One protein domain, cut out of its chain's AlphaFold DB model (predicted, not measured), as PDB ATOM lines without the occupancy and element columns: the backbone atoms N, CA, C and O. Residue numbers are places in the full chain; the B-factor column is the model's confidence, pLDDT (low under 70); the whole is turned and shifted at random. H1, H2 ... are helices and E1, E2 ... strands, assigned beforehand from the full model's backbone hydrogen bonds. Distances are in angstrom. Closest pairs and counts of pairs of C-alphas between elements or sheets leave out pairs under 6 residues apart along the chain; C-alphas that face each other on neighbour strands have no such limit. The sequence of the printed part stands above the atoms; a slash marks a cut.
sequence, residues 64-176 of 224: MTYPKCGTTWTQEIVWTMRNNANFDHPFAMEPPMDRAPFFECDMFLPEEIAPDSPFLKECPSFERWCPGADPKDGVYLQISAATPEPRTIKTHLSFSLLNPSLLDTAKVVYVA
ATOM      1  N   MET A  64     121.683 159.336 137.603       97.25
ATOM      2  CA  MET A  64     122.263 159.214 136.272       97.25
ATOM      3  C   MET A  64     122.570 160.599 135.714       97.25
ATOM      4  O   MET A  64     121.721 161.485 135.701       97.25
ATOM      5  N   THR A  65     123.787 160.820 135.236       94.81
ATOM      6  CA  THR A  65     124.165 162.138 134.709       94.81
ATOM      7  C   THR A  65     125.159 162.005 133.580       94.81
ATOM      8  O   THR A  65     126.025 161.141 133.631       94.81
ATOM      9  N   TYR A  66     125.127 162.924 132.622       92.50
ATOM     10  CA  TYR A  66     126.326 163.158 131.825       92.50
ATOM     11  C   TYR A  66     127.448 163.711 132.744       92.50
ATOM     12  O   TYR A  66     127.133 164.495 133.657       92.50
ATOM     13  N   PRO A  67     128.732 163.322 132.577       92.44
ATOM     14  CA  PRO A  67     129.818 163.856 133.390       92.44
ATOM     15  C   PRO A  67     129.766 165.384 133.501       92.44
ATOM     16  O   PRO A  67     129.601 166.102 132.521       92.44
ATOM     17  N   LYS A  68     129.934 165.904 134.721       94.31
ATOM     18  CA  LYS A  68     129.964 167.354 135.023       94.31
ATOM     19  C   LYS A  68     128.615 168.093 134.942       94.31
ATOM     20  O   LYS A  68     128.584 169.327 134.983       94.31
ATOM     21  N   CYS A  69     127.499 167.365 134.966       95.38
ATOM     22  CA  CYS A  69     126.146 167.937 135.030       95.38
ATOM     23  C   CYS A  69     125.593 168.168 136.452       95.38
ATOM     24  O   CYS A  69     124.399 168.390 136.600       95.38
ATOM     25  N   GLY A  70     126.421 168.146 137.504       94.00
ATOM     26  CA  GLY A  70     125.956 168.367 138.889       94.00
ATOM     27  C   GLY A  70     125.662 167.087 139.679       94.00
ATOM     28  O   GLY A  70     124.886 167.096 140.634       94.00
ATOM     29  N   THR A  71     126.312 165.985 139.304       94.19
ATOM     30  CA  THR A  71     126.166 164.662 139.927       94.19
ATOM     31  C   THR A  71     126.402 164.685 141.431       94.19
ATOM     32  O   THR A  71     125.573 164.168 142.166       94.19
ATOM     33  N   THR A  72     127.472 165.345 141.895       94.56
ATOM     34  CA  THR A  72     127.831 165.419 143.321       94.56
ATOM     35  C   THR A  72     126.728 166.066 144.156       94.56
ATOM     36  O   THR A  72     126.303 165.503 145.152       94.56
ATOM     37  N   TRP A  73     126.189 167.208 143.729       96.56
ATOM     38  CA  TRP A  73     125.072 167.833 144.445       96.56
ATOM     39  C   TRP A  73     123.821 166.955 144.432       96.56
ATOM     40  O   TRP A  73     123.144 166.814 145.445       96.56
ATOM     41  N   THR A  74     123.536 166.323 143.295       97.44
ATOM     42  CA  THR A  74     122.345 165.484 143.140       97.44
ATOM     43  C   THR A  74     122.410 164.239 144.021       97.44
ATOM     44  O   THR A  74     121.432 163.932 144.697       97.44
ATOM     45  N   GLN A  75     123.553 163.545 144.072       95.69
ATOM     46  CA  GLN A  75     123.715 162.384 144.952       95.69
ATOM     47  C   GLN A  75     123.621 162.770 146.429       95.69
ATOM     48  O   GLN A  75     122.994 162.036 147.184       95.69
ATOM     49  N   GLU A  76     124.152 163.930 146.835       95.81
ATOM     50  CA  GLU A  76     124.034 164.406 148.217       95.81
ATOM     51  C   GLU A  76     122.586 164.699 148.604       95.81
ATOM     52  O   GLU A  76     122.124 164.248 149.653       95.81
ATOM     53  N   ILE A  77     121.845 165.399 147.740       96.44
ATOM     54  CA  ILE A  77     120.429 165.705 147.965       96.44
ATOM     55  C   ILE A  77     119.620 164.408 148.055       96.44
ATOM     56  O   ILE A  77     118.917 164.185 149.040       96.44
ATOM     57  N   VAL A  78     119.746 163.529 147.055       96.75
ATOM     58  CA  VAL A  78     118.981 162.275 146.981       96.75
ATOM     59  C   VAL A  78     119.300 161.363 148.162       96.75
ATOM     60  O   VAL A  78     118.382 160.840 148.794       96.75
ATOM     61  N   TRP A  79     120.584 161.176 148.478       96.25
ATOM     62  CA  TRP A  79     120.988 160.324 149.589       96.25
ATOM     63  C   TRP A  79     120.518 160.895 150.928       96.25
ATOM     64  O   TRP A  79     119.970 160.149 151.735       96.25
ATOM     65  N   THR A  80     120.651 162.207 151.147       95.56
ATOM     66  CA  THR A  80     120.236 162.848 152.405       95.56
ATOM     67  C   THR A  80     118.730 162.763 152.606       95.56
ATOM     68  O   THR A  80     118.283 162.323 153.659       95.56
ATOM     69  N   MET A  81     117.935 163.096 151.583       95.38
ATOM     70  CA  MET A  81     116.471 163.007 151.657       95.38
ATOM     71  C   MET A  81     115.980 161.596 151.991       95.38
ATOM     72  O   MET A  81     114.943 161.439 152.631       95.38
ATOM     73  N   ARG A  82     116.701 160.569 151.532       93.50
ATOM     74  CA  ARG A  82     116.304 159.168 151.675       93.50
ATOM     75  C   ARG A  82     116.818 158.519 152.958       93.50
ATOM     76  O   ARG A  82     116.068 157.785 153.592       93.50
ATOM     77  N   ASN A  83     118.078 158.757 153.308       93.44
ATOM     78  CA  ASN A  83     118.780 158.032 154.369       93.44
ATOM     79  C   ASN A  83     119.057 158.887 155.607       93.44
ATOM     80  O   ASN A  83     119.369 158.345 156.658       93.44
ATOM     81  N   ASN A  84     118.970 160.214 155.506       95.12
ATOM     82  CA  ASN A  84     119.445 161.122 156.546       95.12
ATOM     83  C   ASN A  84     118.508 162.323 156.755       95.12
ATOM     84  O   ASN A  84     118.954 163.464 156.853       95.12
ATOM     85  N   ALA A  85     117.197 162.071 156.812       92.69
ATOM     86  CA  ALA A  85     116.185 163.124 156.930       92.69
ATOM     87  C   ALA A  85     116.319 163.970 158.216       92.69
ATOM     88  O   ALA A  85     115.945 165.140 158.215       92.69
ATOM     89  N   ASN A  86     116.877 163.389 159.284       95.25
ATOM     90  CA  ASN A  86     117.112 164.058 160.567       95.25
ATOM     91  C   ASN A  86     118.556 164.569 160.735       95.25
ATOM     92  O   ASN A  86     118.885 165.116 161.784       95.25
ATOM     93  N   PHE A  87     119.409 164.418 159.714       94.12
ATOM     94  CA  PHE A  87     120.822 164.818 159.736       94.12
ATOM     95  C   PHE A  87     121.689 164.133 160.816       94.12
ATOM     96  O   PHE A  87     122.721 164.672 161.210       94.12
ATOM     97  N   ASP A  88     121.309 162.937 161.268       95.50
ATOM     98  CA  ASP A  88     121.957 162.157 162.331       95.50
ATOM     99  C   ASP A  88     122.429 160.754 161.891       95.50
ATOM    100  O   ASP A  88     122.904 159.965 162.710       95.50
ATOM    101  N   HIS A  89     122.337 160.427 160.598       94.38
ATOM    102  CA  HIS A  89     122.720 159.119 160.074       94.38
ATOM    103  C   HIS A  89     124.221 158.844 160.302       94.38
ATOM    104  O   HIS A  89     125.056 159.676 159.932       94.38
ATOM    105  N   PRO A  90     124.617 157.658 160.810       93.19
ATOM    106  CA  PRO A  90     126.007 157.367 161.196       93.19
ATOM    107  C   PRO A  90     127.001 157.468 160.033       93.19
ATOM    108  O   PRO A  90     128.171 157.776 160.239       93.19
ATOM    109  N   PHE A  91     126.536 157.243 158.803       91.31
ATOM    110  CA  PHE A  91     127.362 157.362 157.599       91.31
ATOM    111  C   PHE A  91     127.336 158.749 156.949       91.31
ATOM    112  O   PHE A  91     127.929 158.908 155.894       91.31
ATOM    113  N   ALA A  92     126.677 159.762 157.525       92.81
ATOM    114  CA  ALA A  92     126.519 161.079 156.889       92.81
ATOM    115  C   ALA A  92     127.849 161.762 156.519       92.81
ATOM    116  O   ALA A  92     127.900 162.502 155.539       92.81
ATOM    117  N   MET A  93     128.913 161.488 157.280       91.12
ATOM    118  CA  MET A  93     130.257 162.034 157.055       91.12
ATOM    119  C   MET A  93     131.154 161.135 156.195       91.12
ATOM    120  O   MET A  93     132.288 161.514 155.907       91.12
ATOM    121  N   GLU A  94     130.670 159.960 155.783       90.25
ATOM    122  CA  GLU A  94     131.422 159.073 154.896       90.25
ATOM    123  C   GLU A  94     131.537 159.699 153.493       90.25
ATOM    124  O   GLU A  94     130.641 160.455 153.066       90.25
ATOM    125  N   PRO A  95     132.610 159.377 152.744       89.06
ATOM    126  CA  PRO A  95     132.813 159.886 151.397       89.06
ATOM    127  C   PRO A  95     131.582 159.690 150.494       89.06
ATOM    128  O   PRO A  95     130.897 158.668 150.580       89.06
ATOM    129  N   PRO A  96     131.298 160.624 149.567       89.56
ATOM    130  CA  PRO A  96     130.131 160.515 148.693       89.56
ATOM    131  C   PRO A  96     130.071 159.212 147.882       89.56
ATOM    132  O   PRO A  96     128.978 158.722 147.620       89.56
ATOM    133  N   MET A  97     131.219 158.642 147.497       86.81
ATOM    134  CA  MET A  97     131.287 157.363 146.770       86.81
ATOM    135  C   MET A  97     130.976 156.146 147.647       86.81
ATOM    136  O   MET A  97     130.557 155.123 147.126       86.81
ATOM    137  N   ASP A  98     131.108 156.258 148.965       87.00
ATOM    138  CA  ASP A  98     130.779 155.179 149.899       87.00
ATOM    139  C   ASP A  98     129.275 155.175 150.214       87.00
ATOM    140  O   ASP A  98     128.659 154.130 150.426       87.00
ATOM    141  N   ARG A  99     128.656 156.360 150.177       91.38
ATOM    142  CA  ARG A  99     127.210 156.553 150.350       91.38
ATOM    143  C   ARG A  99     126.402 156.340 149.073       91.38
ATOM    144  O   ARG A  99     125.285 155.826 149.132       91.38
ATOM    145  N   ALA A 100     126.949 156.767 147.937       94.56
ATOM    146  CA  ALA A 100     126.370 156.612 146.612       94.56
ATOM    147  C   ALA A 100     127.439 156.087 145.634       94.56
ATOM    148  O   ALA A 100     128.060 156.887 144.921       94.56
ATOM    149  N   PRO A 101     127.667 154.759 145.608       94.44
ATOM    150  CA  PRO A 101     128.697 154.123 144.791       94.44
ATOM    151  C   PRO A 101     128.646 154.538 143.329       94.44
ATOM    152  O   PRO A 101     127.575 154.590 142.718       94.44
ATOM    153  N   PHE A 102     129.820 154.848 142.775       93.25
ATOM    154  CA  PHE A 102     129.972 155.143 141.359       93.25
ATOM    155  C   PHE A 102     130.102 153.825 140.591       93.25
ATOM    156  O   PHE A 102     131.163 153.212 140.553       93.25
ATOM    157  N   PHE A 103     128.982 153.406 140.018       87.44
ATOM    158  CA  PHE A 103     128.701 152.055 139.548       87.44
ATOM    159  C   PHE A 103     129.740 151.472 138.579       87.44
ATOM    160  O   PHE A 103     130.097 150.305 138.690       87.44
ATOM    161  N   GLU A 104     130.253 152.285 137.658       92.75
ATOM    162  CA  GLU A 104     131.246 151.885 136.659       92.75
ATOM    163  C   GLU A 104     132.681 152.340 136.973       92.75
ATOM    164  O   GLU A 104     133.560 152.168 136.137       92.75
ATOM    165  N   CYS A 105     132.946 152.905 138.158       91.12
ATOM    166  CA  CYS A 105     134.255 153.472 138.523       91.12
ATOM    167  C   CYS A 105     135.412 152.460 138.417       91.12
ATOM    168  O   CYS A 105     136.561 152.820 138.176       91.12
ATOM    169  N   ASP A 106     135.101 151.171 138.526       91.00
ATOM    170  CA  ASP A 106     136.057 150.076 138.376       91.00
ATOM    171  C   ASP A 106     136.766 150.043 137.011       91.00
ATOM    172  O   ASP A 106     137.814 149.416 136.876       91.00
ATOM    173  N   MET A 107     136.232 150.730 135.995       89.69
ATOM    174  CA  MET A 107     136.893 150.864 134.696       89.69
ATOM    175  C   MET A 107     138.178 151.709 134.745       89.69
ATOM    176  O   MET A 107     139.009 151.591 133.848       89.69
ATOM    177  N   PHE A 108     138.343 152.555 135.764       85.38
ATOM    178  CA  PHE A 108     139.533 153.390 135.960       85.38
ATOM    179  C   PHE A 108     140.620 152.689 136.777       85.38
ATOM    180  O   PHE A 108     141.754 153.160 136.848       85.38
ATOM    181  N   LEU A 109     140.266 151.583 137.430       85.38
ATOM    182  CA  LEU A 109     141.173 150.868 138.309       85.38
ATOM    183  C   LEU A 109     142.072 149.923 137.503       85.38
ATOM    184  O   LEU A 109     141.620 149.345 136.509       85.38
ATOM    185  N   PRO A 110     143.318 149.696 137.959       82.19
ATOM    186  CA  PRO A 110     144.175 148.664 137.392       82.19
ATOM    187  C   PRO A 110     143.479 147.298 137.375       82.19
ATOM    188  O   PRO A 110     142.723 146.961 138.287       82.19
ATOM    189  N   GLU A 111     143.775 146.475 136.366       77.88
ATOM    190  CA  GLU A 111     143.211 145.120 136.273       77.88
ATOM    191  C   GLU A 111     143.603 144.239 137.468       77.88
ATOM    192  O   GLU A 111     142.811 143.409 137.919       77.88
ATOM    193  N   GLU A 112     144.803 144.452 138.008       83.12
ATOM    194  CA  GLU A 112     145.271 143.794 139.219       83.12
ATOM    195  C   GLU A 112     145.384 144.792 140.366       83.12
ATOM    196  O   GLU A 112     146.221 145.694 140.364       83.12
ATOM    197  N   ILE A 113     144.542 144.592 141.375       84.56
ATOM    198  CA  ILE A 113     144.568 145.353 142.616       84.56
ATOM    199  C   ILE A 113     145.182 144.443 143.676       84.56
ATOM    200  O   ILE A 113     144.582 143.445 144.072       84.56
ATOM    201  N   ALA A 114     146.398 144.765 144.115       83.81
ATOM    202  CA  ALA A 114     147.041 144.026 145.195       83.81
ATOM    203  C   ALA A 114     146.198 144.130 146.487       83.81
ATOM    204  O   ALA A 114     145.658 145.210 146.760       83.81
ATOM    205  N   PRO A 115     146.108 143.062 147.305       79.00
ATOM    206  CA  PRO A 115     145.340 143.086 148.554       79.00
ATOM    207  C   PRO A 115     145.747 144.210 149.517       79.00
ATOM    208  O   PRO A 115     144.926 144.705 150.279       79.00
ATOM    209  N   ASP A 116     147.006 144.646 149.473       81.31
ATOM    210  CA  ASP A 116     147.562 145.718 150.299       81.31
ATOM    211  C   ASP A 116     147.645 147.078 149.581       81.31
ATOM    212  O   ASP A 116     148.271 148.014 150.103       81.31
ATOM    213  N   SER A 117     147.008 147.204 148.408       85.56
ATOM    214  CA  SER A 117     147.039 148.425 147.604       85.56
ATOM    215  C   SER A 117     146.527 149.641 148.393       85.56
ATOM    216  O   SER A 117     145.575 149.522 149.173       85.56
ATOM    217  N   PRO A 118     147.118 150.836 148.192       84.69
ATOM    218  CA  PRO A 118     146.634 152.063 148.828       84.69
ATOM    219  C   PRO A 118     145.151 152.333 148.550       84.69
ATOM    220  O   PRO A 118     144.426 152.736 149.450       84.69
ATOM    221  N   PHE A 119     144.684 152.012 147.338       85.25
ATOM    222  CA  PHE A 119     143.288 152.178 146.936       85.25
ATOM    223  C   PHE A 119     142.312 151.415 147.846       85.25
ATOM    224  O   PHE A 119     141.355 152.005 148.337       85.25
ATOM    225  N   LEU A 120     142.560 150.128 148.125       84.38
ATOM    226  CA  LEU A 120     141.666 149.350 148.995       84.38
ATOM    227  C   LEU A 120     141.684 149.857 150.442       84.38
ATOM    228  O   LEU A 120     140.654 149.835 151.111       84.38
ATOM    229  N   LYS A 121     142.826 150.373 150.917       83.62
ATOM    230  CA  LYS A 121     142.929 151.005 152.245       83.62
ATOM    231  C   LYS A 121     142.116 152.300 152.331       83.62
ATOM    232  O   LYS A 121     141.582 152.609 153.392       83.62
ATOM    233  N   GLU A 122     142.018 153.034 151.226       80.56
ATOM    234  CA  GLU A 122     141.231 154.267 151.101       80.56
ATOM    235  C   GLU A 122     139.750 154.016 150.765       80.56
ATOM    236  O   GLU A 122     138.950 154.949 150.809       80.56
ATOM    237  N   CYS A 123     139.358 152.766 150.492       83.69
ATOM    238  CA  CYS A 123     137.973 152.350 150.270       83.69
ATOM    239  C   CYS A 123     137.501 151.380 151.376       83.69
ATOM    240  O   CYS A 123     137.244 150.200 151.113       83.69
ATOM    241  N   PRO A 124     137.346 151.849 152.633       83.56
ATOM    242  CA  PRO A 124     136.946 150.995 153.756       83.56
ATOM    243  C   PRO A 124     135.559 150.365 153.560       83.56
ATOM    244  O   PRO A 124     135.247 149.340 154.168       83.56
ATOM    245  N   SER A 125     134.728 150.953 152.696       89.50
ATOM    246  CA  SER A 125     133.432 150.397 152.318       89.50
ATOM    247  C   SER A 125     133.527 149.056 151.590       89.50
ATOM    248  O   SER A 125     132.609 148.250 151.730       89.50
ATOM    249  N   PHE A 126     134.613 148.770 150.861       92.38
ATOM    250  CA  PHE A 126     134.757 147.475 150.195       92.38
ATOM    251  C   PHE A 126     134.879 146.337 151.209       92.38
ATOM    252  O   PHE A 126     134.070 145.417 151.185       92.38
ATOM    253  N   GLU A 127     135.806 146.443 152.163       91.31
ATOM    254  CA  GLU A 127     135.969 145.436 153.223       91.31
ATOM    255  C   GLU A 127     134.721 145.346 154.117       91.31
ATOM    256  O   GLU A 127     134.308 144.260 154.515       91.31
ATOM    257  N   ARG A 128     134.076 146.487 154.403       92.50
ATOM    258  CA  ARG A 128     132.859 146.541 155.228       92.50
ATOM    259  C   ARG A 128     131.696 145.769 154.606       92.50
ATOM    260  O   ARG A 128     131.002 145.047 155.319       92.50
ATOM    261  N   TRP A 129     131.438 145.971 153.314       93.75
ATOM    262  CA  TRP A 129     130.246 145.434 152.647       93.75
ATOM    263  C   TRP A 129     130.510 144.142 151.878       93.75
ATOM    264  O   TRP A 129     129.591 143.351 151.687       93.75
ATOM    265  N   CYS A 130     131.750 143.910 151.457       94.56
ATOM    266  CA  CYS A 130     132.159 142.781 150.627       94.56
ATOM    267  C   CYS A 130     133.367 142.038 151.240       94.56
ATOM    268  O   CYS A 130     134.376 141.857 150.556       94.56
ATOM    269  N   PRO A 131     133.311 141.606 152.517       93.62
ATOM    270  CA  PRO A 131     134.455 140.967 153.164       93.62
ATOM    271  C   PRO A 131     134.858 139.682 152.426       93.62
ATOM    272  O   PRO A 131     134.035 138.794 152.199       93.62
ATOM    273  N   GLY A 132     136.138 139.584 152.053       90.56
ATOM    274  CA  GLY A 132     136.694 138.438 151.323       90.56
ATOM    275  C   GLY A 132     136.321 138.356 149.835       90.56
ATOM    276  O   GLY A 132     136.622 137.347 149.198       90.56
ATOM    277  N   ALA A 133     135.675 139.382 149.281       92.62
ATOM    278  CA  ALA A 133     135.379 139.460 147.855       92.62
ATOM    279  C   ALA A 133     136.635 139.755 147.017       92.62
ATOM    280  O   ALA A 133     137.560 140.425 147.481       92.62
ATOM    281  N   ASP A 134     136.662 139.292 145.763       91.69
ATOM    282  CA  ASP A 134     137.776 139.553 144.845       91.69
ATOM    283  C   ASP A 134     137.629 140.956 144.211       91.69
ATOM    284  O   ASP A 134     136.653 141.207 143.492       91.69
ATOM    285  N   PRO A 135     138.582 141.891 144.415       91.00
ATOM    286  CA  PRO A 135     138.558 143.207 143.772       91.00
ATOM    287  C   PRO A 135     138.502 143.146 142.237       91.00
ATOM    288  O   PRO A 135     137.989 144.069 141.597       91.00
ATOM    289  N   LYS A 136     138.995 142.059 141.623       88.69
ATOM    290  CA  LYS A 136     138.992 141.868 140.164       88.69
ATOM    291  C   LYS A 136     137.585 141.794 139.583       88.69
ATOM    292  O   LYS A 136     137.404 142.084 138.395       88.69
ATOM    293  N   ASP A 137     136.595 141.454 140.407       90.81
ATOM    294  CA  ASP A 137     135.198 141.375 140.002       90.81
ATOM    295  C   ASP A 137     134.473 142.730 139.967       90.81
ATOM    296  O   ASP A 137     133.326 142.775 139.514       90.81
ATOM    297  N   GLY A 138     135.165 143.815 140.331       92.38
ATOM    298  CA  GLY A 138     134.660 145.186 140.376       92.38
ATOM    299  C   GLY A 138     134.362 145.590 141.816       92.38
ATOM    300  O   GLY A 138     133.427 145.083 142.428       92.38
ATOM    301  N   VAL A 139     135.173 146.480 142.380       93.12
ATOM    302  CA  VAL A 139     135.062 146.955 143.762       93.12
ATOM    303  C   VAL A 139     133.766 147.739 143.951       93.12
ATOM    304  O   VAL A 139     132.935 147.372 144.781       93.12
ATOM    305  N   TYR A 140     133.538 148.777 143.148       94.00
ATOM    306  CA  TYR A 140     132.344 149.617 143.271       94.00
ATOM    307  C   TYR A 140     131.076 148.922 142.783       94.00
ATOM    308  O   TYR A 140     130.000 149.150 143.342       94.00
ATOM    309  N   LEU A 141     131.190 148.030 141.798       95.19
ATOM    310  CA  LEU A 141     130.098 147.154 141.389       95.19
ATOM    311  C   LEU A 141     129.622 146.265 142.549       95.19
ATOM    312  O   LEU A 141     128.420 146.185 142.817       95.19
ATOM    313  N   GLN A 142     130.552 145.629 143.264       95.56
ATOM    314  CA  GLN A 142     130.231 144.774 144.409       95.56
ATOM    315  C   GLN A 142     129.682 145.583 145.587       95.56
ATOM    316  O   GLN A 142     128.649 145.207 146.141       95.56
ATOM    317  N   ILE A 143     130.270 146.745 145.897       95.19
ATOM    318  CA  ILE A 143     129.719 147.666 146.909       95.19
ATOM    319  C   ILE A 143     128.280 148.047 146.544       95.19
ATOM    320  O   ILE A 143     127.389 147.956 147.382       95.19
ATOM    321  N   SER A 144     128.008 148.393 145.281       95.88
ATOM    322  CA  SER A 144     126.651 148.724 144.818       95.88
ATOM    323  C   SER A 144     125.656 147.579 145.048       95.88
ATOM    324  O   SER A 144     124.479 147.817 145.329       95.88
ATOM    325  N   ALA A 145     126.104 146.326 144.939       95.44
ATOM    326  CA  ALA A 145     125.277 145.157 145.212       95.44
ATOM    327  C   ALA A 145     125.043 144.938 146.719       95.44
ATOM    328  O   ALA A 145     123.931 144.572 147.106       95.44
ATOM    329  N   ALA A 146     126.066 145.179 147.543       94.69
ATOM    330  CA  ALA A 146     126.106 144.806 148.956       94.69
ATOM    331  C   ALA A 146     125.660 145.902 149.942       94.69
ATOM    332  O   ALA A 146     125.278 145.574 151.067       94.69
ATOM    333  N   THR A 147     125.680 147.182 149.553       91.44
ATOM    334  CA  THR A 147     125.262 148.287 150.433       91.44
ATOM    335  C   THR A 147     123.821 148.084 150.934       91.44
ATOM    336  O   THR A 147     122.945 147.719 150.137       91.44
ATOM    337  N   PRO A 148     123.542 148.341 152.231       91.12
ATOM    338  CA  PRO A 148     122.210 148.198 152.801       91.12
ATOM    339  C   PRO A 148     121.146 149.015 152.075       91.12
ATOM    340  O   PRO A 148     121.403 150.085 151.520       91.12
ATOM    341  N   GLU A 149     119.918 148.511 152.116       92.62
ATOM    342  CA  GLU A 149     118.786 149.237 151.567       92.62
ATOM    343  C   GLU A 149     118.326 150.374 152.492       92.62
ATOM    344  O   GLU A 149     118.349 150.225 153.714       92.62
ATOM    345  N   PRO A 150     117.833 151.480 151.912       93.88
ATOM    346  CA  PRO A 150     117.705 151.694 150.474       93.88
ATOM    347  C   PRO A 150     118.981 152.223 149.794       93.88
ATOM    348  O   PRO A 150     119.649 153.126 150.297       93.88
ATOM    349  N   ARG A 151     119.260 151.734 148.579       95.44
ATOM    350  CA  ARG A 151     120.486 152.081 147.847       95.44
ATOM    351  C   ARG A 151     120.315 153.342 146.998       95.44
ATOM    352  O   ARG A 151     119.330 153.497 146.273       95.44
ATOM    353  N   THR A 152     121.324 154.208 147.042       96.75
ATOM    354  CA  THR A 152     121.528 155.288 146.069       96.75
ATOM    355  C   THR A 152     122.754 154.926 145.242       96.75
ATOM    356  O   THR A 152     123.805 154.667 145.814       96.75
ATOM    357  N   ILE A 153     122.641 154.892 143.918       97.19
ATOM    358  CA  ILE A 153     123.729 154.476 143.020       97.19
ATOM    359  C   ILE A 153     123.976 155.593 142.007       97.19
ATOM    360  O   ILE A 153     123.031 156.138 141.445       97.19
ATOM    361  N   LYS A 154     125.234 155.963 141.774       96.69
ATOM    362  CA  LYS A 154     125.625 156.969 140.779       96.69
ATOM    363  C   LYS A 154     126.074 156.272 139.498       96.69
ATOM    364  O   LYS A 154     126.874 155.347 139.565       96.69
ATOM    365  N   THR A 155     125.680 156.798 138.337       96.31
ATOM    366  CA  THR A 155     126.258 156.383 137.049       96.31
ATOM    367  C   THR A 155     126.325 157.519 136.022       96.31
ATOM    368  O   THR A 155     125.554 158.487 136.058       96.31
ATOM    369  N   HIS A 156     127.278 157.403 135.106       95.62
ATOM    370  CA  HIS A 156     127.403 158.159 133.866       95.62
ATOM    371  C   HIS A 156     127.070 157.317 132.623       95.62
ATOM    372  O   HIS A 156     126.992 157.868 131.523       95.62
ATOM    373  N   LEU A 157     126.821 156.012 132.779       95.56
ATOM    374  CA  LEU A 157     126.393 155.152 131.684       95.56
ATOM    375  C   LEU A 157     125.046 155.605 131.115       95.56
ATOM    376  O   LEU A 157     124.104 155.950 131.829       95.56
ATOM    377  N   SER A 158     124.962 155.563 129.789       93.56
ATOM    378  CA  SER A 158     123.715 155.754 129.055       93.56
ATOM    379  C   SER A 158     122.757 154.590 129.288       93.56
ATOM    380  O   SER A 158     123.190 153.451 129.452       93.56
ATOM    381  N   PHE A 159     121.449 154.848 129.187       95.00
ATOM    382  CA  PHE A 159     120.415 153.808 129.221       95.00
ATOM    383  C   PHE A 159     120.683 152.659 128.240       95.00
ATOM    384  O   PHE A 159     120.399 151.515 128.560       95.00
ATOM    385  N   SER A 160     121.281 152.943 127.075       95.12
ATOM    386  CA  SER A 160     121.644 151.910 126.087       95.12
ATOM    387  C   SER A 160     122.663 150.877 126.596       95.12
ATOM    388  O   SER A 160     122.729 149.773 126.066       95.12
ATOM    389  N   LEU A 161     123.445 151.214 127.623       95.31
ATOM    390  CA  LEU A 161     124.471 150.350 128.214       95.31
ATOM    391  C   LEU A 161     123.999 149.659 129.501       95.31
ATOM    392  O   LEU A 161     124.754 148.889 130.089       95.31
ATOM    393  N   LEU A 162     122.765 149.922 129.934       96.06
ATOM    394  CA  LEU A 162     122.146 149.334 131.118       96.06
ATOM    395  C   LEU A 162     120.990 148.417 130.714       96.06
ATOM    396  O   LEU A 162     120.474 148.497 129.597       96.06
ATOM    397  N   ASN A 163     120.564 147.545 131.628       96.25
ATOM    398  CA  ASN A 163     119.412 146.689 131.375       96.25
ATOM    399  C   ASN A 163     118.145 147.531 131.103       96.25
ATOM    400  O   ASN A 163     117.837 148.414 131.909       96.25
ATOM    401  N   PRO A 164     117.358 147.232 130.052       95.31
ATOM    402  CA  PRO A 164     116.107 147.938 129.771       95.31
ATOM    403  C   PRO A 164     115.094 147.905 130.926       95.31
ATOM    404  O   PRO A 164     114.350 148.864 131.103       95.31
ATOM    405  N   SER A 165     115.117 146.850 131.754       94.50
ATOM    406  CA  SER A 165     114.233 146.697 132.924       94.50
ATOM    407  C   SER A 165     114.546 147.645 134.091       94.50
ATOM    408  O   SER A 165     113.814 147.664 135.085       94.50
ATOM    409  N   LEU A 166     115.615 148.451 133.994       96.56
ATOM    410  CA  LEU A 166     115.995 149.423 135.021       96.56
ATOM    411  C   LEU A 166     114.815 150.327 135.404       96.56
ATOM    412  O   LEU A 166     114.558 150.512 136.590       96.56
ATOM    413  N   LEU A 167     114.103 150.872 134.413       96.88
ATOM    414  CA  LEU A 167     113.002 151.817 134.640       96.88
ATOM    415  C   LEU A 167     111.713 151.143 135.128       96.88
ATOM    416  O   LEU A 167     110.877 151.813 135.731       96.88
ATOM    417  N   ASP A 168     111.576 149.835 134.913       97.31
ATOM    418  CA  ASP A 168     110.459 149.045 135.441       97.31
ATOM    419  C   ASP A 168     110.659 148.703 136.925       97.31
ATOM    420  O   ASP A 168     109.698 148.441 137.648       97.31
ATOM    421  N   THR A 169     111.915 148.709 137.388       97.31
ATOM    422  CA  THR A 169     112.295 148.256 138.729       97.31
ATOM    423  C   THR A 169     112.665 149.420 139.647       97.31
ATOM    424  O   THR A 169     112.078 149.573 140.714       97.31
ATOM    425  N   ALA A 170     113.627 150.254 139.256       97.56
ATOM    426  CA  ALA A 170     114.207 151.305 140.088       97.56
ATOM    427  C   ALA A 170     113.755 152.707 139.656       97.56
ATOM    428  O   ALA A 170     113.208 152.921 138.576       97.56
ATOM    429  N   LYS A 171     114.024 153.707 140.502       98.00
ATOM    430  CA  LYS A 171     113.813 155.118 140.144       98.00
ATOM    431  C   LYS A 171     115.107 155.715 139.604       98.00
ATOM    432  O   LYS A 171     116.167 155.492 140.182       98.00
ATOM    433  N   VAL A 172     115.021 156.533 138.558       98.31
ATOM    434  CA  VAL A 172     116.182 157.234 137.989       98.31
ATOM    435  C   VAL A 172     115.987 158.742 138.104       98.31
ATOM    436  O   VAL A 172     114.975 159.283 137.667       98.31
ATOM    437  N   VAL A 173     116.974 159.425 138.678       98.12
ATOM    438  CA  VAL A 173     117.098 160.885 138.660       98.12
ATOM    439  C   VAL A 173     118.143 161.232 137.608       98.12
ATOM    440  O   VAL A 173     119.338 161.061 137.849       98.12
ATOM    441  N   TYR A 174     117.689 161.681 136.435       97.44
ATOM    442  CA  TYR A 174     118.574 162.101 135.351       97.44
ATOM    443  C   TYR A 174     118.850 163.605 135.403       97.44
ATOM    444  O   TYR A 174     117.907 164.395 135.468       97.44
ATOM    445  N   VAL A 175     120.120 164.017 135.321       95.56
ATOM    446  CA  VAL A 175     120.491 165.444 135.278       95.56
ATOM    447  C   VAL A 175     121.221 165.789 133.990       95.56
ATOM    448  O   VAL A 175     122.296 165.261 133.691       95.56
ATOM    449  N   ALA A 176     120.641 166.738 133.260       93.81
ATOM    450  CA  ALA A 176     121.226 167.369 132.089       93.81
ATOM    451  C   ALA A 176     121.685 168.795 132.417       93.81
ATOM    452  O   ALA A 176     121.115 169.474 133.270       93.81
TER     453      ALA A 176
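This is residues 64 to 176 of the 224 residues of the protein "Sulfotransferase 1C4" of Portunus trituberculatus (UniProt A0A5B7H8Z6). A short strand, E1, lies in the middle, with the longest helix, H1, and the strand E2 on one side, and the short helices H2 and H6 on the other. H3 and H5 pack on H6, H4 lies farther out beyond H5, and H7 is at the periphery, where residues 160 to 166 stick out. The printed part has 113 residues with seven named helices and two named strands, in the order H1, H2, H3, H4, H5, H6, E1, H7, E2. E1 and E2 pair with no named strand; the class is mostly helix, though under half of the residues, 53 of 113, are in named elements. The whole is compact, with a radius of gyration of the C-alphas of 14.4 A and spans of 38 by 37 by 26 A.

H1, residues 71 to 83, begins at C-alpha 71 at (126.166, 164.662, 139.927) and is 17.5 A long. Residues 84 to 95 hold no named element. H2 is residues 96 to 99, H3 residues 105 to 108, H4 residues 118 to 122, and H5 residues 124 to 129, 8.8 A long. H6, residues 139 to 146, is 10.6 A long and begins at C-alpha 139 at (135.062, 146.955, 143.762). E1, residues 152 to 155, is 10.2 A long, and H7 is residues 166 to 169. E2, residues 171 to 175, is 13.2 A long and ends at C-alpha 175 at (120.491, 165.444, 135.278).

The closest C-alphas of H1 and E1, those of Trp 79 and Thr 152, are 6.2 A apart. H1 and H2 touch, closest at the C-alphas of Glu 76 and Pro 96, 7.2 A apart. E1 and E2 are near each other, and residues 64 to 65 pair with residues 174 to 175 of E2, parallel. The closest C-alphas of H6 and E1, those of Ser 144 and Ile 153, are 6.7 A apart. H3 and H6 touch, with the C-alphas of Asp 106 and Tyr 140 closest at 6.2 A. H5 and H6 touch, with the C-alphas of Trp 129 and Ala 146 closest at 5.6 A; they run the same way at a steep tilt of 37 degrees, only just steep. H4 and H5 are close but not clearly touching, with the C-alphas of Leu 120 and Phe 126 closest at 7.3 A. H7 and E2 meet only through their link. Among the pairs that are apart are H1 and H6, and H4 and E1. In H1, H4, H5 and H6 every O i to N i+4 pair is within hydrogen-bond range; H2, H3 and H7 are too short for such a pair, and the one O i to N i+3 pair in each is within range.

The two C-alphas farthest apart, those of Asn 86 and Glu 112, are 40.7 A apart, while the first and last printed C-alphas, those of Met 64 and Ala 176, are 9.2 A apart. The link from H1 to H2, 12 residues, is long. The printed part has no cut, its mean pLDDT is 92.3, and no printed residue is under 70.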